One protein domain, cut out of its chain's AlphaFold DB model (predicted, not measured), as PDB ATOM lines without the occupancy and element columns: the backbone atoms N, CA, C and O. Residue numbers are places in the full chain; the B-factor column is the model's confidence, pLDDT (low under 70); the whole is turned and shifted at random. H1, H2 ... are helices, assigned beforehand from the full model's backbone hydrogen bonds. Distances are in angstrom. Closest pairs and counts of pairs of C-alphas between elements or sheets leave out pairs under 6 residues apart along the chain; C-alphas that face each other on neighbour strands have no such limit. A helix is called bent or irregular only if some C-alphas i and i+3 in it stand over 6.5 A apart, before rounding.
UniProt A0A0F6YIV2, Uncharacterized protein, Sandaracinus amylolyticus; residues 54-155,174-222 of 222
ATOM      1  N   GLU A  54      99.259 206.481 214.340       91.94
ATOM      2  CA  GLU A  54      97.952 206.359 213.700       91.94
ATOM      3  C   GLU A  54      97.780 204.966 213.084       91.94
ATOM      4  O   GLU A  54      96.842 204.247 213.416       91.94
ATOM      5  N   THR A  55      98.746 204.528 212.271       91.88
ATOM      6  CA  THR A  55      98.725 203.202 211.638       91.88
ATOM      7  C   THR A  55      98.782 202.075 212.669       91.88
ATOM      8  O   THR A  55      98.169 201.028 212.465       91.88
ATOM      9  N   ILE A  56      99.487 202.260 213.788       90.00
ATOM     10  CA  ILE A  56      99.521 201.282 214.886       90.00
ATOM     11  C   ILE A  56      98.148 201.177 215.567       90.00
ATOM     12  O   ILE A  56      97.662 200.064 215.781       90.00
ATOM     13  N   ALA A  57      97.506 202.309 215.873       93.31
ATOM     14  CA  ALA A  57      96.172 202.344 216.472       93.31
ATOM     15  C   ALA A  57      95.108 201.749 215.528       93.31
ATOM     16  O   ALA A  57      94.314 200.901 215.939       93.31
ATOM     17  N   GLU A  58      95.146 202.107 214.242       95.31
ATOM     18  CA  GLU A  58      94.279 201.542 213.200       95.31
ATOM     19  C   GLU A  58      94.502 200.037 213.018       95.31
ATOM     20  O   GLU A  58      93.543 199.284 212.871       95.31
ATOM     21  N   SER A  59      95.751 199.568 213.098       93.62
ATOM     22  CA  SER A  59      96.060 198.134 213.044       93.62
ATOM     23  C   SER A  59      95.474 197.376 214.237       93.62
ATOM     24  O   SER A  59      95.029 196.241 214.078       93.62
ATOM     25  N   ALA A  60      95.436 197.987 215.427       95.50
ATOM     26  CA  ALA A  60      94.788 197.395 216.595       95.50
ATOM     27  C   ALA A  60      93.261 197.310 216.423       95.50
ATOM     28  O   ALA A  60      92.675 196.280 216.753       95.50
ATOM     29  N   ALA A  61      92.626 198.338 215.848       96.12
ATOM     30  CA  ALA A  61      91.206 198.291 215.494       96.12
ATOM     31  C   ALA A  61      90.914 197.231 214.420       96.12
ATOM     32  O   ALA A  61      89.993 196.436 214.572       96.12
ATOM     33  N   ALA A  62      91.731 197.149 213.368       94.50
ATOM     34  CA  ALA A  62      91.590 196.128 212.333       94.50
ATOM     35  C   ALA A  62      91.736 194.705 212.903       94.50
ATOM     36  O   ALA A  62      90.939 193.823 212.585       94.50
ATOM     37  N   ALA A  63      92.714 194.488 213.788       91.38
ATOM     38  CA  ALA A  63      92.874 193.221 214.496       91.38
ATOM     39  C   ALA A  63      91.657 192.903 215.377       91.38
ATOM     40  O   ALA A  63      91.248 191.747 215.461       91.38
ATOM     41  N   PHE A  64      91.070 193.916 216.019       94.50
ATOM     42  CA  PHE A  64      89.848 193.760 216.797       94.50
ATOM     43  C   PHE A  64      88.689 193.285 215.914       94.50
ATOM     44  O   PHE A  64      88.107 192.243 216.213       94.50
ATOM     45  N   PHE A  65      88.407 193.983 214.807       92.81
ATOM     46  CA  PHE A  65      87.331 193.625 213.872       92.81
ATOM     47  C   PHE A  65      87.485 192.202 213.333       92.81
ATOM     48  O   PHE A  65      86.536 191.423 213.390       92.81
ATOM     49  N   ALA A  66      88.705 191.809 212.953       89.75
ATOM     50  CA  ALA A  66      88.990 190.449 212.496       89.75
ATOM     51  C   ALA A  66      88.649 189.364 213.539       89.75
ATOM     52  O   ALA A  66      88.292 188.244 213.180       89.75
ATOM     53  N   VAL A  67      88.751 189.670 214.838       86.94
ATOM     54  CA  VAL A  67      88.414 188.728 215.918       86.94
ATOM     55  C   VAL A  67      86.910 188.697 216.208       86.94
ATOM     56  O   VAL A  67      86.374 187.629 216.533       86.94
ATOM     57  N   VAL A  68      86.219 189.837 216.104       87.94
ATOM     58  CA  VAL A  68      84.795 189.959 216.472       87.94
ATOM     59  C   VAL A  68      83.807 189.643 215.350       87.94
ATOM     60  O   VAL A  68      82.661 189.331 215.664       87.94
ATOM     61  N   GLU A  69      84.235 189.598 214.081       82.12
ATOM     62  CA  GLU A  69      83.395 189.231 212.917       82.12
ATOM     63  C   GLU A  69      82.597 187.921 213.110       82.12
ATOM     64  O   GLU A  69      81.553 187.707 212.496       82.12
ATOM     65  N   SER A  70      83.071 187.038 213.991       67.19
ATOM     66  CA  SER A  70      82.465 185.737 214.295       67.19
ATOM     67  C   SER A  70      81.508 185.711 215.503       67.19
ATOM     68  O   SER A  70      80.989 184.639 215.817       67.19
ATOM     69  N   ALA A  71      81.275 186.835 216.197       70.56
ATOM     70  CA  ALA A  71      80.639 186.866 217.523       70.56
ATOM     71  C   ALA A  71      79.532 187.947 217.649       70.56
ATOM     72  O   ALA A  71      79.810 189.074 218.071       70.56
ATOM     73  N   PRO A  72      78.256 187.640 217.328       68.50
ATOM     74  CA  PRO A  72      77.166 188.626 217.302       68.50
ATOM     75  C   PRO A  72      76.871 189.279 218.664       68.50
ATOM     76  O   PRO A  72      76.404 190.415 218.719       68.50
ATOM     77  N   GLU A  73      77.185 188.610 219.771       73.00
ATOM     78  CA  GLU A  73      77.092 189.157 221.128       73.00
ATOM     79  C   GLU A  73      78.041 190.344 221.388       73.00
ATOM     80  O   GLU A  73      77.872 191.073 222.363       73.00
ATOM     81  N   THR A  74      79.002 190.598 220.494       80.25
ATOM     82  CA  THR A  74      80.039 191.629 220.669       80.25
ATOM     83  C   THR A  74      79.781 192.936 219.911       80.25
ATOM     84  O   THR A  74      80.572 193.871 220.035       80.25
ATOM     85  N   GLN A  75      78.633 193.069 219.230       83.00
ATOM     86  CA  GLN A  75      78.255 194.256 218.432       83.00
ATOM     87  C   GLN A  75      78.361 195.587 219.189       83.00
ATOM     88  O   GLN A  75      78.672 196.626 218.615       83.00
ATOM     89  N   THR A  76      78.111 195.587 220.503       87.31
ATOM     90  CA  THR A  76      78.230 196.817 221.306       87.31
ATOM     91  C   THR A  76      79.678 197.311 221.395       87.31
ATOM     92  O   THR A  76      79.904 198.518 221.469       87.31
ATOM     93  N   PHE A  77      80.652 196.398 221.401       93.06
ATOM     94  CA  PHE A  77      82.078 196.724 221.446       93.06
ATOM     95  C   PHE A  77      82.613 197.086 220.066       93.06
ATOM     96  O   PHE A  77      83.397 198.021 219.957       93.06
ATOM     97  N   GLU A  78      82.134 196.402 219.027       93.69
ATOM     98  CA  GLU A  78      82.380 196.756 217.628       93.69
ATOM     99  C   GLU A  78      82.011 198.212 217.358       93.69
ATOM    100  O   GLU A  78      82.875 199.004 216.988       93.69
ATOM    101  N   HIS A  79      80.780 198.602 217.691       94.25
ATOM    102  CA  HIS A  79      80.327 199.973 217.503       94.25
ATOM    103  C   HIS A  79      81.148 200.987 218.311       94.25
ATOM    104  O   HIS A  79      81.457 202.067 217.821       94.25
ATOM    105  N   ALA A  80      81.552 200.639 219.539       95.25
ATOM    106  CA  ALA A  80      82.396 201.518 220.343       95.25
ATOM    107  C   ALA A  80      83.785 201.729 219.716       95.25
ATOM    108  O   ALA A  80      84.312 202.838 219.764       95.25
ATOM    109  N   VAL A  81      84.371 200.690 219.115       96.75
ATOM    110  CA  VAL A  81      85.647 200.804 218.399       96.75
ATOM    111  C   VAL A  81      85.474 201.616 217.114       96.75
ATOM    112  O   VAL A  81      86.268 202.521 216.877       96.75
ATOM    113  N   GLU A  82      84.422 201.374 216.326       96.31
ATOM    114  CA  GLU A  82      84.109 202.168 215.125       96.31
ATOM    115  C   GLU A  82      83.940 203.658 215.448       96.31
ATOM    116  O   GLU A  82      84.569 204.513 214.819       96.31
ATOM    117  N   GLU A  83      83.125 203.973 216.459       96.56
ATOM    118  CA  GLU A  83      82.908 205.346 216.912       96.56
ATOM    119  C   GLU A  83      84.210 205.973 217.420       96.56
ATOM    120  O   GLU A  83      84.462 207.148 217.161       96.56
ATOM    121  N   SER A  84      85.067 205.203 218.097       94.50
ATOM    122  CA  SER A  84      86.350 205.705 218.588       94.50
ATOM    123  C   SER A  84      87.351 205.980 217.465       94.50
ATOM    124  O   SER A  84      88.100 206.950 217.559       94.50
ATOM    125  N   VAL A  85      87.373 205.161 216.410       94.38
ATOM    126  CA  VAL A  85      88.200 205.394 215.212       94.38
ATOM    127  C   VAL A  85      87.736 206.671 214.501       94.38
ATOM    128  O   VAL A  85      88.554 207.502 214.096       94.38
ATOM    129  N   ALA A  86      86.416 206.847 214.387       93.19
ATOM    130  CA  ALA A  86      85.787 207.997 213.744       93.19
ATOM    131  C   ALA A  86      85.780 209.275 214.607       93.19
ATOM    132  O   ALA A  86      85.464 210.353 214.097       93.19
ATOM    133  N   ALA A  87      86.111 209.178 215.897       89.62
ATOM    134  CA  ALA A  87      86.065 210.301 216.822       89.62
ATOM    135  C   ALA A  87      87.044 211.414 216.420       89.62
ATOM    136  O   ALA A  87      88.230 211.179 216.165       89.62
ATOM    137  N   SER A  88      86.543 212.651 216.425       89.06
ATOM    138  CA  SER A  88      87.333 213.863 216.171       89.06
ATOM    139  C   SER A  88      88.078 214.385 217.401       89.06
ATOM    140  O   SER A  88      88.912 215.276 217.277       89.06
ATOM    141  N   ASP A  89      87.748 213.883 218.588       91.94
ATOM    142  CA  ASP A  89      88.246 214.386 219.864       91.94
ATOM    143  C   ASP A  89      88.506 213.254 220.866       91.94
ATOM    144  O   ASP A  89      87.899 212.181 220.812       91.94
ATOM    145  N   ALA A  90      89.425 213.518 221.796       91.38
ATOM    146  CA  ALA A  90      89.840 212.557 222.811       91.38
ATOM    147  C   ALA A  90      88.734 212.248 223.835       91.38
ATOM    148  O   ALA A  90      88.664 211.129 224.332       91.38
ATOM    149  N   GLU A  91      87.853 213.207 224.142       95.06
ATOM    150  CA  GLU A  91      86.803 213.033 225.155       95.06
ATOM    151  C   GLU A  91      85.782 211.970 224.728       95.06
ATOM    152  O   GLU A  91      85.350 211.145 225.537       95.06
ATOM    153  N   THR A  92      85.415 211.964 223.448       94.19
ATOM    154  CA  THR A  92      84.534 210.954 222.860       94.19
ATOM    155  C   THR A  92      85.158 209.560 222.958       94.19
ATOM    156  O   THR A  92      84.527 208.648 223.497       94.19
ATOM    157  N   ALA A  93      86.418 209.400 222.537       93.69
ATOM    158  CA  ALA A  93      87.144 208.132 222.638       93.69
ATOM    159  C   ALA A  93      87.295 207.653 224.099       93.69
ATOM    160  O   ALA A  93      87.068 206.477 224.391       93.69
ATOM    161  N   ALA A  94      87.559 208.567 225.040       95.88
ATOM    162  CA  ALA A  94      87.657 208.268 226.471       95.88
ATOM    163  C   ALA A  94      86.347 207.698 227.040       95.88
ATOM    164  O   ALA A  94      86.347 206.677 227.730       95.88
ATOM    165  N   LYS A  95      85.198 208.304 226.709       97.75
ATOM    166  CA  LYS A  95      83.876 207.817 227.153       97.75
ATOM    167  C   LYS A  95      83.573 206.414 226.624       97.75
ATOM    168  O   LYS A  95      82.966 205.605 227.334       97.75
ATOM    169  N   LEU A  96      83.981 206.122 225.388       97.06
ATOM    170  CA  LEU A  96      83.827 204.802 224.772       97.06
ATOM    171  C   LEU A  96      84.742 203.770 225.436       97.06
ATOM    172  O   LEU A  96      84.281 202.669 225.751       97.06
ATOM    173  N   ALA A  97      85.988 204.142 225.737       96.50
ATOM    174  CA  ALA A  97      86.907 203.312 226.507       96.50
ATOM    175  C   ALA A  97      86.326 202.966 227.887       96.50
ATOM    176  O   ALA A  97      86.172 201.791 228.213       96.50
ATOM    177  N   GLU A  98      85.877 203.964 228.655       96.56
ATOM    178  CA  GLU A  98      85.257 203.767 229.975       96.56
ATOM    179  C   GLU A  98      84.000 202.887 229.926       96.56
ATOM    180  O   GLU A  98      83.676 202.169 230.879       96.56
ATOM    181  N   ARG A  99      83.222 202.960 228.840       95.19
ATOM    182  CA  ARG A  99      82.063 202.082 228.635       95.19
ATOM    183  C   ARG A  99      82.510 200.631 228.455       95.19
ATOM    184  O   ARG A  99      81.923 199.745 229.081       95.19
ATOM    185  N   CYS A 100      83.543 200.396 227.651       93.88
ATOM    186  CA  CYS A 100      84.102 199.065 227.419       93.88
ATOM    187  C   CYS A 100      84.765 198.493 228.686       93.88
ATOM    188  O   CYS A 100      84.523 197.339 229.026       93.88
ATOM    189  N   GLU A 101      85.498 199.308 229.451       93.94
ATOM    190  CA  GLU A 101      86.094 198.922 230.741       93.94
ATOM    191  C   GLU A 101      85.022 198.491 231.750       93.94
ATOM    192  O   GLU A 101      85.128 197.440 232.386       93.94
ATOM    193  N   ARG A 102      83.937 199.268 231.869       91.69
ATOM    194  CA  ARG A 102      82.809 198.917 232.745       91.69
ATOM    195  C   ARG A 102      82.152 197.604 232.337       91.69
ATOM    196  O   ARG A 102      81.823 196.800 233.208       91.69
ATOM    197  N   ALA A 103      81.976 197.377 231.038       89.19
ATOM    198  CA  ALA A 103      81.423 196.128 230.529       89.19
ATOM    199  C   ALA A 103      82.357 194.941 230.809       89.19
ATOM    200  O   ALA A 103      81.914 193.937 231.362       89.19
ATOM    201  N   ALA A 104      83.656 195.085 230.538       87.56
ATOM    202  CA  ALA A 104      84.666 194.086 230.870       87.56
ATOM    203  C   ALA A 104      84.639 193.703 232.357       87.56
ATOM    204  O   ALA A 104      84.660 192.520 232.699       87.56
ATOM    205  N   HIS A 105      84.542 194.693 233.247       84.38
ATOM    206  CA  HIS A 105      84.446 194.458 234.686       84.38
ATOM    207  C   HIS A 105      83.144 193.765 235.111       84.38
ATOM    208  O   HIS A 105      83.153 193.000 236.081       84.38
ATOM    209  N   ALA A 106      82.032 194.029 234.420       84.44
ATOM    210  CA  ALA A 106      80.732 193.426 234.704       84.44
ATOM    211  C   ALA A 106      80.636 191.967 234.226       84.44
ATOM    212  O   ALA A 106      80.013 191.147 234.897       84.44
ATOM    213  N   LEU A 107      81.289 191.636 233.109       78.06
ATOM    214  CA  LEU A 107      81.316 190.290 232.522       78.06
ATOM    215  C   LEU A 107      82.181 189.291 233.314       78.06
ATOM    216  O   LEU A 107      82.132 188.087 233.065       78.06
ATOM    217  N   GLY A 108      82.956 189.769 234.290       62.00
ATOM    218  CA  GLY A 108      83.736 188.928 235.189       62.00
ATOM    219  C   GLY A 108      83.020 188.629 236.515       62.00
ATOM    220  O   GLY A 108      82.760 189.536 237.313       62.00
ATOM    221  N   SER A 109      82.817 187.344 236.836       55.84
ATOM    222  CA  SER A 109      82.409 186.906 238.185       55.84
ATOM    223  C   SER A 109      83.560 187.051 239.197       55.84
ATOM    224  O   SER A 109      84.727 186.976 238.827       55.84
ATOM    225  N   TYR A 110      83.274 187.190 240.502       54.22
ATOM    226  CA  TYR A 110      84.308 187.299 241.557       54.22
ATOM    227  C   TYR A 110      85.316 186.122 241.578       54.22
ATOM    228  O   TYR A 110      86.390 186.260 242.153       54.22
ATOM    229  N   ARG A 111      84.995 184.972 240.955       55.19
ATOM    230  CA  ARG A 111      85.851 183.770 240.914       55.19
ATOM    231  C   ARG A 111      86.484 183.466 239.548       55.19
ATOM    232  O   ARG A 111      87.463 182.731 239.518       55.19
ATOM    233  N   GLU A 112      85.975 184.022 238.449       56.16
ATOM    234  CA  GLU A 112      86.404 183.696 237.068       56.16
ATOM    235  C   GLU A 112      86.841 184.935 236.269       56.16
ATOM    236  O   GLU A 112      86.930 184.901 235.042       56.16
ATOM    237  N   ARG A 113      87.097 186.039 236.979       49.22
ATOM    238  CA  ARG A 113      87.010 187.425 236.497       49.22
ATOM    239  C   ARG A 113      87.841 187.800 235.273       49.22
ATOM    240  O   ARG A 113      87.554 188.824 234.668       49.22
ATOM    241  N   ASP A 114      88.790 186.966 234.864       54.22
ATOM    242  CA  ASP A 114      89.767 187.340 233.851       54.22
ATOM    243  C   ASP A 114      89.735 186.519 232.557       54.22
ATOM    244  O   ASP A 114      90.512 186.847 231.664       54.22
ATOM    245  N   ARG A 115      88.853 185.517 232.392       63.00
ATOM    246  CA  ARG A 115      89.015 184.524 231.302       63.00
ATOM    247  C   ARG A 115      87.866 184.345 230.307       63.00
ATOM    248  O   ARG A 115      88.030 183.569 229.372       63.00
ATOM    249  N   THR A 116      86.716 185.002 230.457       82.25
ATOM    250  CA  THR A 116      85.660 184.841 229.441       82.25
ATOM    251  C   THR A 116      86.059 185.551 228.146       82.25
ATOM    252  O   THR A 116      86.581 186.668 228.183       82.25
ATOM    253  N   ARG A 117      85.803 184.910 226.993       85.50
ATOM    254  CA  ARG A 117      86.079 185.477 225.660       85.50
ATOM    255  C   ARG A 117      85.492 186.883 225.522       85.50
ATOM    256  O   ARG A 117      86.187 187.798 225.105       85.50
ATOM    257  N   GLU A 118      84.253 187.069 225.966       87.19
ATOM    258  CA  GLU A 118      83.556 188.358 225.928       87.19
ATOM    259  C   GLU A 118      84.237 189.434 226.795       87.19
ATOM    260  O   GLU A 118      84.409 190.564 226.346       87.19
ATOM    261  N   ALA A 119      84.717 189.095 228.000       88.00
ATOM    262  CA  ALA A 119      85.444 190.048 228.844       88.00
ATOM    263  C   ALA A 119      86.828 190.401 228.279       88.00
ATOM    264  O   ALA A 119      87.330 191.495 228.543       88.00
ATOM    265  N   ILE A 120      87.472 189.488 227.544       89.81
ATOM    266  CA  ILE A 120      88.730 189.768 226.836       89.81
ATOM    267  C   ILE A 120      88.461 190.690 225.642       89.81
ATOM    268  O   ILE A 120      89.174 191.675 225.481       89.81
ATOM    269  N   ILE A 121      87.398 190.440 224.867       92.31
ATOM    270  CA  ILE A 121      86.973 191.309 223.758       92.31
ATOM    271  C   ILE A 121      86.628 192.710 224.274       92.31
ATOM    272  O   ILE A 121      87.135 193.694 223.749       92.31
ATOM    273  N   ALA A 122      85.855 192.822 225.356       93.12
ATOM    274  CA  ALA A 122      85.533 194.110 225.969       93.12
ATOM    275  C   ALA A 122      86.788 194.872 226.445       93.12
ATOM    276  O   ALA A 122      86.878 196.087 226.272       93.12
ATOM    277  N   ARG A 123      87.788 194.171 227.005       94.00
ATOM    278  CA  ARG A 123      89.084 194.771 227.379       94.00
ATOM    279  C   ARG A 123      89.884 195.206 226.160       94.00
ATOM    280  O   ARG A 123      90.417 196.309 226.156       94.00
ATOM    281  N   ALA A 124      89.952 194.375 225.125       94.81
ATOM    282  CA  ALA A 124      90.623 194.730 223.882       94.81
ATOM    283  C   ALA A 124      89.987 195.978 223.252       94.81
ATOM    284  O   ALA A 124      90.711 196.910 222.921       94.81
ATOM    285  N   ALA A 125      88.651 196.046 223.189       96.56
ATOM    286  CA  ALA A 125      87.922 197.229 222.731       96.56
ATOM    287  C   ALA A 125      88.276 198.472 223.555       96.56
ATOM    288  O   ALA A 125      88.591 199.515 222.990       96.56
ATOM    289  N   ALA A 126      88.304 198.355 224.888       96.88
ATOM    290  CA  ALA A 126      88.728 199.447 225.760       96.88
ATOM    291  C   ALA A 126      90.142 199.938 225.427       96.88
ATOM    292  O   ALA A 126      90.347 201.137 225.271       96.88
ATOM    293  N   HIS A 127      91.102 199.024 225.269       97.81
ATOM    294  CA  HIS A 127      92.477 199.370 224.912       97.81
ATOM    295  C   HIS A 127      92.588 200.018 223.525       97.81
ATOM    296  O   HIS A 127      93.354 200.967 223.366       97.81
ATOM    297  N   VAL A 128      91.801 199.573 222.539       97.94
ATOM    298  CA  VAL A 128      91.727 200.250 221.234       97.94
ATOM    299  C   VAL A 128      91.205 201.677 221.410       97.94
ATOM    300  O   VAL A 128      91.848 202.617 220.951       97.94
ATOM    301  N   CYS A 129      90.109 201.872 222.147       98.00
ATOM    302  CA  CYS A 129      89.567 203.208 222.398       98.00
ATOM    303  C   CYS A 129      90.553 204.114 223.160       98.00
ATOM    304  O   CYS A 129      90.696 205.283 222.810       98.00
ATOM    305  N   ARG A 130      91.300 203.582 224.143       97.94
ATOM    306  CA  ARG A 130      92.380 204.316 224.837       97.94
ATOM    307  C   ARG A 130      93.516 204.708 223.892       97.94
ATOM    308  O   ARG A 130      94.068 205.798 224.027       97.94
ATOM    309  N   ALA A 131      93.847 203.858 222.919       97.19
ATOM    310  CA  ALA A 131      94.848 204.197 221.914       97.19
ATOM    311  C   ALA A 131      94.414 205.413 221.078       97.19
ATOM    312  O   ALA A 131      95.205 206.333 220.879       97.19
ATOM    313  N   PHE A 132      93.147 205.453 220.654       97.12
ATOM    314  CA  PHE A 132      92.587 206.597 219.929       97.12
ATOM    315  C   PHE A 132      92.417 207.840 220.807       97.12
ATOM    316  O   PHE A 132      92.706 208.938 220.341       97.12
ATOM    317  N   GLU A 133      92.021 207.706 222.075       97.50
ATOM    318  CA  GLU A 133      91.999 208.821 223.033       97.50
ATOM    319  C   GLU A 133      93.371 209.496 223.121       97.50
ATOM    320  O   GLU A 133      93.481 210.709 222.925       97.50
ATOM    321  N   ALA A 134      94.415 208.707 223.378       95.06
ATOM    322  CA  ALA A 134      95.771 209.208 223.532       95.06
ATOM    323  C   ALA A 134      96.300 209.830 222.228       95.06
ATOM    324  O   ALA A 134      96.902 210.904 222.255       95.06
ATOM    325  N   LEU A 135      95.992 209.219 221.077       94.12
ATOM    326  CA  LEU A 135      96.317 209.765 219.760       94.12
ATOM    327  C   LEU A 135      95.642 211.124 219.515       94.12
ATOM    328  O   LEU A 135      96.327 212.096 219.202       94.12
ATOM    329  N   ARG A 136      94.322 211.234 219.716       93.94
ATOM    330  CA  ARG A 136      93.587 212.500 219.527       93.94
ATOM    331  C   ARG A 136      94.033 213.574 220.516       93.94
ATOM    332  O   ARG A 136      94.097 214.752 220.163       93.94
ATOM    333  N   ALA A 137      94.366 213.190 221.748       91.25
ATOM    334  CA  ALA A 137      94.921 214.105 222.738       91.25
ATOM    335  C   ALA A 137      96.294 214.636 222.296       91.25
ATOM    336  O   ALA A 137      96.544 215.839 222.402       91.25
ATOM    337  N   ALA A 138      97.156 213.767 221.751       89.81
ATOM    338  CA  ALA A 138      98.450 214.160 221.202       89.81
ATOM    339  C   ALA A 138      98.280 215.114 220.012       89.81
ATOM    340  O   ALA A 138      98.849 216.202 220.026       89.81
ATOM    341  N   GLU A 139      97.443 214.762 219.032       90.06
ATOM    342  CA  GLU A 139      97.151 215.599 217.859       90.06
ATOM    343  C   GLU A 139      96.627 216.987 218.262       90.06
ATOM    344  O   GLU A 139      97.104 218.011 217.766       90.06
ATOM    345  N   SER A 140      95.683 217.037 219.209       87.75
ATOM    346  CA  SER A 140      95.116 218.285 219.733       87.75
ATOM    347  C   SER A 140      96.160 219.144 220.457       87.75
ATOM    348  O   SER A 140      96.206 220.367 220.269       87.75
ATOM    349  N   SER A 141      97.040 218.516 221.245       86.25
ATOM    350  CA  SER A 141      98.166 219.200 221.891       86.25
ATOM    351  C   SER A 141      99.122 219.787 220.852       86.25
ATOM    352  O   SER A 141      99.406 220.985 220.896       86.25
ATOM    353  N   MET A 142      99.537 218.986 219.867       83.94
ATOM    354  CA  MET A 142     100.460 219.399 218.805       83.94
ATOM    355  C   MET A 142      99.909 220.562 217.982       83.94
ATOM    356  O   MET A 142     100.637 221.506 217.653       83.94
ATOM    357  N   GLU A 143      98.614 220.526 217.667       84.94
ATOM    358  CA  GLU A 143      97.943 221.599 216.942       84.94
ATOM    359  C   GLU A 143      97.836 222.877 217.781       84.94
ATOM    360  O   GLU A 143      98.132 223.970 217.288       84.94
ATOM    361  N   SER A 144      97.494 222.759 219.066       82.31
ATOM    362  CA  SER A 144      97.458 223.893 220.000       82.31
ATOM    363  C   SER A 144      98.823 224.581 220.097       82.31
ATOM    364  O   SER A 144      98.922 225.810 220.000       82.31
ATOM    365  N   ASP A 145      99.886 223.788 220.199       81.75
ATOM    366  CA  ASP A 145     101.271 224.243 220.233       81.75
ATOM    367  C   ASP A 145     101.689 224.929 218.922       81.75
ATOM    368  O   ASP A 145     102.314 225.999 218.925       81.75
ATOM    369  N   ARG A 146     101.299 224.361 217.776       83.81
ATOM    370  CA  ARG A 146     101.529 224.959 216.455       83.81
ATOM    371  C   ARG A 146     100.844 226.319 216.333       83.81
ATOM    372  O   ARG A 146     101.473 227.282 215.882       83.81
ATOM    373  N   LEU A 147      99.586 226.421 216.758       80.75
ATOM    374  CA  LEU A 147      98.816 227.667 216.744       80.75
ATOM    375  C   LEU A 147      99.414 228.715 217.691       80.75
ATOM    376  O   LEU A 147      99.517 229.889 217.319       80.75
ATOM    377  N   LEU A 148      99.884 228.313 218.875       78.75
ATOM    378  CA  LEU A 148     100.563 229.203 219.818       78.75
ATOM    379  C   LEU A 148     101.861 229.779 219.226       78.75
ATOM    380  O   LEU A 148     102.112 230.987 219.332       78.75
ATOM    381  N   ARG A 149     102.662 228.948 218.544       78.50
ATOM    382  CA  ARG A 149     103.872 229.389 217.827       78.50
ATOM    383  C   ARG A 149     103.538 230.329 216.672       78.50
ATOM    384  O   ARG A 149     104.186 231.368 216.527       78.50
ATOM    385  N   ALA A 150     102.514 230.009 215.882       78.56
ATOM    386  CA  ALA A 150     102.055 230.859 214.787       78.56
ATOM    387  C   ALA A 150     101.601 232.237 215.300       78.56
ATOM    388  O   ALA A 150     102.028 233.262 214.769       78.56
ATOM    389  N   ARG A 151     100.825 232.275 216.392       74.62
ATOM    390  CA  ARG A 151     100.390 233.516 217.056       74.62
ATOM    391  C   ARG A 151     101.570 234.345 217.563       74.62
ATOM    392  O   ARG A 151     101.607 235.561 217.364       74.62
ATOM    393  N   THR A 152     102.534 233.694 218.208       70.75
ATOM    394  CA  THR A 152     103.752 234.341 218.717       70.75
ATOM    395  C   THR A 152     104.562 234.949 217.571       70.75
ATOM    396  O   THR A 152     104.931 236.120 217.615       70.75
ATOM    397  N   THR A 153     104.757 234.193 216.490       71.75
ATOM    398  CA  THR A 153     105.480 234.642 215.290       71.75
ATOM    399  C   THR A 153     104.769 235.810 214.606       71.75
ATOM    400  O   THR A 153     105.406 236.806 214.270       71.75
ATOM    401  N   ALA A 154     103.442 235.743 214.459       68.75
ATOM    402  CA  ALA A 154     102.637 236.834 213.909       68.75
ATOM    403  C   ALA A 154     102.777 238.130 214.725       68.75
ATOM    404  O   ALA A 154     102.909 239.209 214.146       68.75
ATOM    405  N   SER A 155     102.839 238.012 216.057       62.34
ATOM    406  CA  SER A 155     103.043 239.151 216.963       62.34
ATOM    407  C   SER A 155     104.411 239.815 216.751       62.34
ATOM    408  O   SER A 155     104.496 241.042 216.720       62.34
ATOM    409  N   LEU A 174     100.158 217.603 210.559       39.50
ATOM    410  CA  LEU A 174     101.379 217.537 211.365       39.50
ATOM    411  C   LEU A 174     102.528 218.320 210.702       39.50
ATOM    412  O   LEU A 174     103.270 217.823 209.856       39.50
ATOM    413  N   LEU A 175     102.669 219.590 211.079       39.06
ATOM    414  CA  LEU A 175     103.767 220.451 210.657       39.06
ATOM    415  C   LEU A 175     104.964 220.201 211.575       39.06
ATOM    416  O   LEU A 175     104.996 220.677 212.704       39.06
ATOM    417  N   VAL A 176     105.919 219.441 211.030       37.75
ATOM    418  CA  VAL A 176     107.299 219.144 211.460       37.75
ATOM    419  C   VAL A 176     107.823 220.019 212.611       37.75
ATOM    420  O   VAL A 176     108.616 220.941 212.428       37.75
ATOM    421  N   THR A 177     107.428 219.680 213.831       43.41
ATOM    422  CA  THR A 177     108.178 219.978 215.052       43.41
ATOM    423  C   THR A 177     108.263 218.689 215.842       43.41
ATOM    424  O   THR A 177     107.270 217.971 215.937       43.41
ATOM    425  N   ALA A 178     109.444 218.380 216.380       57.62
ATOM    426  CA  ALA A 178     109.589 217.237 217.271       57.62
ATOM    427  C   ALA A 178     108.597 217.385 218.444       57.62
ATOM    428  O   ALA A 178     108.512 218.490 218.991       57.62
ATOM    429  N   PRO A 179     107.852 216.325 218.804       59.31
ATOM    430  CA  PRO A 179     106.841 216.408 219.848       59.31
ATOM    431  C   PRO A 179     107.459 216.805 221.192       59.31
ATOM    432  O   PRO A 179     108.580 216.394 221.523       59.31
ATOM    433  N   SER A 180     106.720 217.602 221.966       71.62
ATOM    434  CA  SER A 180     107.060 217.943 223.349       71.62
ATOM    435  C   SER A 180     107.073 216.692 224.241       71.62
ATOM    436  O   SER A 180     106.629 215.615 223.842       71.62
ATOM    437  N   SER A 181     107.570 216.801 225.480       74.38
ATOM    438  CA  SER A 181     107.556 215.668 226.422       74.38
ATOM    439  C   SER A 181     106.139 215.184 226.755       74.38
ATOM    440  O   SER A 181     105.956 214.008 227.043       74.38
ATOM    441  N   VAL A 182     105.142 216.075 226.700       77.81
ATOM    442  CA  VAL A 182     103.729 215.734 226.931       77.81
ATOM    443  C   VAL A 182     103.163 214.967 225.739       77.81
ATOM    444  O   VAL A 182     102.596 213.895 225.911       77.81
ATOM    445  N   GLU A 183     103.380 215.471 224.524       83.06
ATOM    446  CA  GLU A 183     102.925 214.827 223.283       83.06
ATOM    447  C   GLU A 183     103.577 213.460 223.095       83.06
ATOM    448  O   GLU A 183     102.907 212.496 222.744       83.06
ATOM    449  N   ARG A 184     104.875 213.350 223.405       81.75
ATOM    450  CA  ARG A 184     105.584 212.068 223.407       81.75
ATOM    451  C   ARG A 184     104.955 211.078 224.386       81.75
ATOM    452  O   ARG A 184     104.769 209.929 224.008       81.75
ATOM    453  N   GLY A 185     104.604 211.521 225.595       85.31
ATOM    454  CA  GLY A 185     103.914 210.686 226.581       85.31
ATOM    455  C   GLY A 185     102.578 210.152 226.057       85.31
ATOM    456  O   GLY A 185     102.332 208.954 226.120       85.31
ATOM    457  N   LEU A 186     101.769 211.012 225.435       88.88
ATOM    458  CA  LEU A 186     100.487 210.615 224.844       88.88
ATOM    459  C   LEU A 186     100.660 209.641 223.663       88.88
ATOM    460  O   LEU A 186      99.923 208.666 223.543       88.88
ATOM    461  N   LEU A 187     101.669 209.841 222.811       89.94
ATOM    462  CA  LEU A 187     101.982 208.894 221.732       89.94
ATOM    463  C   LEU A 187     102.474 207.541 222.275       89.94
ATOM    464  O   LEU A 187     102.137 206.493 221.725       89.94
ATOM    465  N   VAL A 188     103.231 207.546 223.373       91.75
ATOM    466  CA  VAL A 188     103.653 206.336 224.095       91.75
ATOM    467  C   VAL A 188     102.455 205.600 224.696       91.75
ATOM    468  O   VAL A 188     102.374 204.374 224.571       91.75
ATOM    469  N   ASP A 189     101.498 206.318 225.280       93.69
ATOM    470  CA  ASP A 189     100.257 205.739 225.803       93.69
ATOM    471  C   ASP A 189      99.416 205.114 224.681       93.69
ATOM    472  O   ASP A 189      98.872 204.015 224.854       93.69
ATOM    473  N   ALA A 190      99.379 205.747 223.503       95.06
ATOM    474  CA  ALA A 190      98.710 205.209 222.323       95.06
ATOM    475  C   ALA A 190      99.343 203.886 221.853       95.06
ATOM    476  O   ALA A 190      98.643 202.884 221.691       95.06
ATOM    477  N   VAL A 191     100.674 203.845 221.704       94.62
ATOM    478  CA  VAL A 191     101.414 202.628 221.311       94.62
ATOM    479  C   VAL A 191     101.279 201.527 222.363       94.62
ATOM    480  O   VAL A 191     101.099 200.358 222.016       94.62
ATOM    481  N   THR A 192     101.325 201.884 223.649       94.81
ATOM    482  CA  THR A 192     101.131 200.935 224.753       94.81
ATOM    483  C   THR A 192      99.748 200.304 224.684       94.81
ATOM    484  O   THR A 192      99.637 199.079 224.678       94.81
ATOM    485  N   SER A 193      98.710 201.132 224.569       96.81
ATOM    486  CA  SER A 193      97.320 200.682 224.544       96.81
ATOM    487  C   SER A 193      97.026 199.821 223.313       96.81
ATOM    488  O   SER A 193      96.441 198.748 223.442       96.81
ATOM    489  N   ALA A 194      97.517 200.208 222.132       95.06
ATOM    490  CA  ALA A 194      97.416 199.387 220.925       95.06
ATOM    491  C   ALA A 194      98.148 198.040 221.080       95.06
ATOM    492  O   ALA A 194      97.630 196.990 220.692       95.06
ATOM    493  N   GLY A 195      99.334 198.048 221.697       91.25
ATOM    494  CA  GLY A 195     100.091 196.837 222.011       91.25
ATOM    495  C   GLY A 195      99.347 195.886 222.948       91.25
ATOM    496  O   GLY A 195      99.348 194.678 222.711       91.25
ATOM    497  N   ASP A 196      98.688 196.422 223.975       94.88
ATOM    498  CA  ASP A 196      97.898 195.642 224.931       94.88
ATOM    499  C   ASP A 196      96.612 195.090 224.301       94.88
ATOM    500  O   ASP A 196      96.283 193.921 224.514       94.88
ATOM    501  N   ALA A 197      95.941 195.865 223.442       94.06
ATOM    502  CA  ALA A 197      94.810 195.381 222.652       94.06
ATOM    503  C   ALA A 197      95.208 194.177 221.784       94.06
ATOM    504  O   ALA A 197      94.590 193.115 221.870       94.06
ATOM    505  N   ILE A 198      96.278 194.302 220.993       92.56
ATOM    506  CA  ILE A 198      96.742 193.227 220.104       92.56
ATOM    507  C   ILE A 198      97.229 192.015 220.915       92.56
ATOM    508  O   ILE A 198      97.045 190.874 220.491       92.56
ATOM    509  N   ALA A 199      97.833 192.220 222.088       88.38
ATOM    510  CA  ALA A 199      98.217 191.126 222.979       88.38
ATOM    511  C   ALA A 199      97.004 190.326 223.476       88.38
ATOM    512  O   ALA A 199      97.025 189.100 223.400       88.38
ATOM    513  N   LEU A 200      95.937 191.000 223.915       90.81
ATOM    514  CA  LEU A 200      94.693 190.350 224.345       90.81
ATOM    515  C   LEU A 200      93.975 189.636 223.194       90.81
ATOM    516  O   LEU A 200      93.447 188.542 223.365       90.81
ATOM    517  N   LEU A 201      93.963 190.228 222.003       89.19
ATOM    518  CA  LEU A 201      93.348 189.605 220.830       89.19
ATOM    519  C   LEU A 201      94.118 188.355 220.389       89.19
ATOM    520  O   LEU A 201      93.511 187.340 220.049       89.19
ATOM    521  N   ALA A 202      95.451 188.385 220.469       87.12
ATOM    522  CA  ALA A 202      96.286 187.234 220.146       87.12
ATOM    523  C   ALA A 202      96.011 186.025 221.057       87.12
ATOM    524  O   ALA A 202      96.062 184.895 220.574       87.12
ATOM    525  N   THR A 203      95.671 186.228 222.340       84.75
ATOM    526  CA  THR A 203      95.313 185.099 223.221       84.75
ATOM    527  C   THR A 203      94.035 184.403 222.764       84.75
ATOM    528  O   THR A 203      93.952 183.184 222.840       84.75
ATOM    529  N   LEU A 204      93.066 185.151 222.223       82.94
ATOM    530  CA  LEU A 204      91.819 184.572 221.713       82.94
ATOM    531  C   LEU A 204      92.040 183.723 220.460       82.94
ATOM    532  O   LEU A 204      91.436 182.663 220.334       82.94
ATOM    533  N   VAL A 205      92.919 184.170 219.557       78.12
ATOM    534  CA  VAL A 205      93.238 183.440 218.319       78.12
ATOM    535  C   VAL A 205      93.976 182.132 218.617       78.12
ATOM    536  O   VAL A 205      93.672 181.094 218.025       78.12
ATOM    537  N   LEU A 206      94.926 182.160 219.556       69.25
ATOM    538  CA  LEU A 206      95.667 180.964 219.969       69.25
ATOM    539  C   LEU A 206      94.759 179.939 220.659       69.25
ATOM    540  O   LEU A 206      94.865 178.750 220.364       69.25
ATOM    541  N   ASP A 207      93.829 180.394 221.505       63.91
ATOM    542  CA  ASP A 207      92.845 179.514 222.145       63.91
ATOM    543  C   ASP A 207      91.906 178.866 221.113       63.91
ATOM    544  O   ASP A 207      91.604 177.678 221.223       63.91
ATOM    545  N   THR A 208      91.482 179.597 220.071       59.56
ATOM    546  CA  THR A 208      90.675 179.014 218.984       59.56
ATOM    547  C   THR A 208      91.447 177.995 218.149       59.56
ATOM    548  O   THR A 208      90.909 176.933 217.856       59.56
ATOM    549  N   ALA A 209      92.716 178.259 217.824       60.94
ATOM    550  CA  ALA A 209      93.536 177.328 217.049       60.94
ATOM    551  C   ALA A 209      93.810 176.021 217.816       60.94
ATOM    552  O   ALA A 209      93.730 174.939 217.240       60.94
ATOM    553  N   ALA A 210      94.068 176.116 219.125       58.22
ATOM    554  CA  ALA A 210      94.265 174.951 219.985       58.22
ATOM    555  C   ALA A 210      92.978 174.120 220.158       58.22
ATOM    556  O   ALA A 210      93.036 172.893 220.247       58.22
ATOM    557  N   LEU A 211      91.813 174.776 220.200       57.03
ATOM    558  CA  LEU A 211      90.517 174.096 220.232       57.03
ATOM    559  C   LEU A 211      90.217 173.382 218.910       57.03
ATOM    560  O   LEU A 211      89.768 172.238 218.945       57.03
ATOM    561  N   ASP A 212      90.497 174.013 217.770       57.31
ATOM    562  CA  ASP A 212      90.308 173.391 216.458       57.31
ATOM    563  C   ASP A 212      91.209 172.158 216.293       57.31
ATOM    564  O   ASP A 212      90.725 171.104 215.884       57.31
ATOM    565  N   GLU A 213      92.485 172.238 216.680       58.44
ATOM    566  CA  GLU A 213      93.419 171.103 216.636       58.44
ATOM    567  C   GLU A 213      92.952 169.941 217.533       58.44
ATOM    568  O   GLU A 213      92.882 168.799 217.082       58.44
ATOM    569  N   ALA A 214      92.501 170.229 218.760       54.94
ATOM    570  CA  ALA A 214      91.965 169.214 219.671       54.94
ATOM    571  C   ALA A 214      90.660 168.566 219.164       54.94
ATOM    572  O   ALA A 214      90.424 167.378 219.393       54.94
ATOM    573  N   VAL A 215      89.800 169.330 218.483       57.78
ATOM    574  CA  VAL A 215      88.576 168.810 217.852       57.78
ATOM    575  C   VAL A 215      88.924 167.918 216.662       57.78
ATOM    576  O   VAL A 215      88.336 166.845 216.522       57.78
ATOM    577  N   TRP A 216      89.894 168.308 215.835       50.28
ATOM    578  CA  TRP A 216      90.359 167.487 214.715       50.28
ATOM    579  C   TRP A 216      91.029 166.189 215.182       50.28
ATOM    580  O   TRP A 216      90.727 165.132 214.627       50.28
ATOM    581  N   ASP A 217      91.834 166.231 216.244       66.12
ATOM    582  CA  ASP A 217      92.443 165.042 216.852       66.12
ATOM    583  C   ASP A 217      91.399 164.100 217.471       66.12
ATOM    584  O   ASP A 217      91.512 162.879 217.359       66.12
ATOM    585  N   ALA A 218      90.338 164.640 218.079       59.84
ATOM    586  CA  ALA A 218      89.234 163.844 218.621       59.84
ATOM    587  C   ALA A 218      88.348 163.202 217.534       59.84
ATOM    588  O   ALA A 218      87.651 162.221 217.805       59.84
ATOM    589  N   LEU A 219      88.353 163.758 216.319       53.47
ATOM    590  CA  LEU A 219      87.604 163.261 215.163       53.47
ATOM    591  C   LEU A 219      88.442 162.365 214.237       53.47
ATOM    592  O   LEU A 219      87.889 161.777 213.302       53.47
ATOM    593  N   ALA A 220      89.749 162.230 214.480       56.41
ATOM    594  CA  ALA A 220      90.607 161.329 213.724       56.41
ATOM    595  C   ALA A 220      90.237 159.856 214.023       56.41
ATOM    596  O   ALA A 220      90.156 159.463 215.191       56.41
ATOM    597  N   PRO A 221      89.980 159.017 213.000       53.44
ATOM    598  CA  PRO A 221      89.639 157.614 213.213       53.44
ATOM    599  C   PRO A 221      90.824 156.855 213.828       53.44
ATOM    600  O   PRO A 221      91.969 157.043 213.413       53.44
ATOM    601  N   SER A 222      90.518 156.011 214.820       56.88
ATOM    602  CA  SER A 222      91.474 155.161 215.552       56.88
ATOM    603  C   SER A 222      92.041 154.028 214.702       56.88
ATOM    604  O   SER A 222      91.306 153.516 213.827       56.88
TER     605      SER A 222
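AT A GLANCE: This is residues 54 to 155 and 174 to 222 of the 222 residues of an uncharacterized protein of Sandaracinus amylolyticus (UniProt A0A0F6YIV2). Look for a long up-and-down bundle, each helix running against the one before it, in which the short helices H1, H2 and H3 and the long helix H5 pack round H4. H4 and H5 are offset lengthwise, and residues 147 to 155 and 208 to 222 stick out at opposite ends. The printed part has 151 residues with five named helices, H1 to H5 in chain order, and no named strand: all helix. It is loose, with a radius of gyration of the C-alphas of 19.3 A, a rod spanning 84 by 30 by 24 A.

HOW THE PARTS SIT: Begin with H1, residues 54 to 68, and H2, residues 72 to 86, a hairpin whose closest C-alphas are Val 68 and Thr 74, 6.6 A apart. H2 and H3, residues 90 to 106, form the next hairpin; the closest C-alphas are Ser 84 and Ala 93, 4.8 A apart. H3 and H4, residues 117 to 155, form the third; the closest C-alphas are Ala 90 and Glu 133, 4.3 A apart. H4 touches H5, residues 181 to 219, opposite ways at a shallow tilt of 21 degrees; the closest C-alphas are Ala 131 and Ala 190, 4.0 A apart. H5 touches H1 with residues 190 to 205 alone; the closest C-alphas are Ala 60 and Ala 194, 5.4 A apart. H3 and H5 are apart. Every O i to N i+4 pair is within hydrogen-bond range in H1, H3 and H4; in H2 it is 9 of 11 and in H5 34 of 35.

IN THESE COORDINATES: Find C-alpha 54 at (97.952, 206.359, 213.700), where H1 begins its 21.2 A. H2 measures 21.5 A and is irregular: C-alphas 73 and 76 are 7.7 A apart. H3 measures 24.3 A. H4 runs 57.0 A from C-alpha 117 at (86.079, 185.477, 225.660), and H5 runs 57.2 A to C-alpha 219 at (87.604, 163.261, 215.163).

THE WHOLE: The C-alphas farthest apart are Ser 155 and Ser 222, 84.8 A. Residues 156 to 173 are not printed; C-alphas 155 and 174 are 22.4 A apart across this cut. Of the links printed whole, no link is long. Mean pLDDT of the printed part is 82.0; look for values under 70 at, among them, residues 108 to 115, 174 to 179 and 206 to 222.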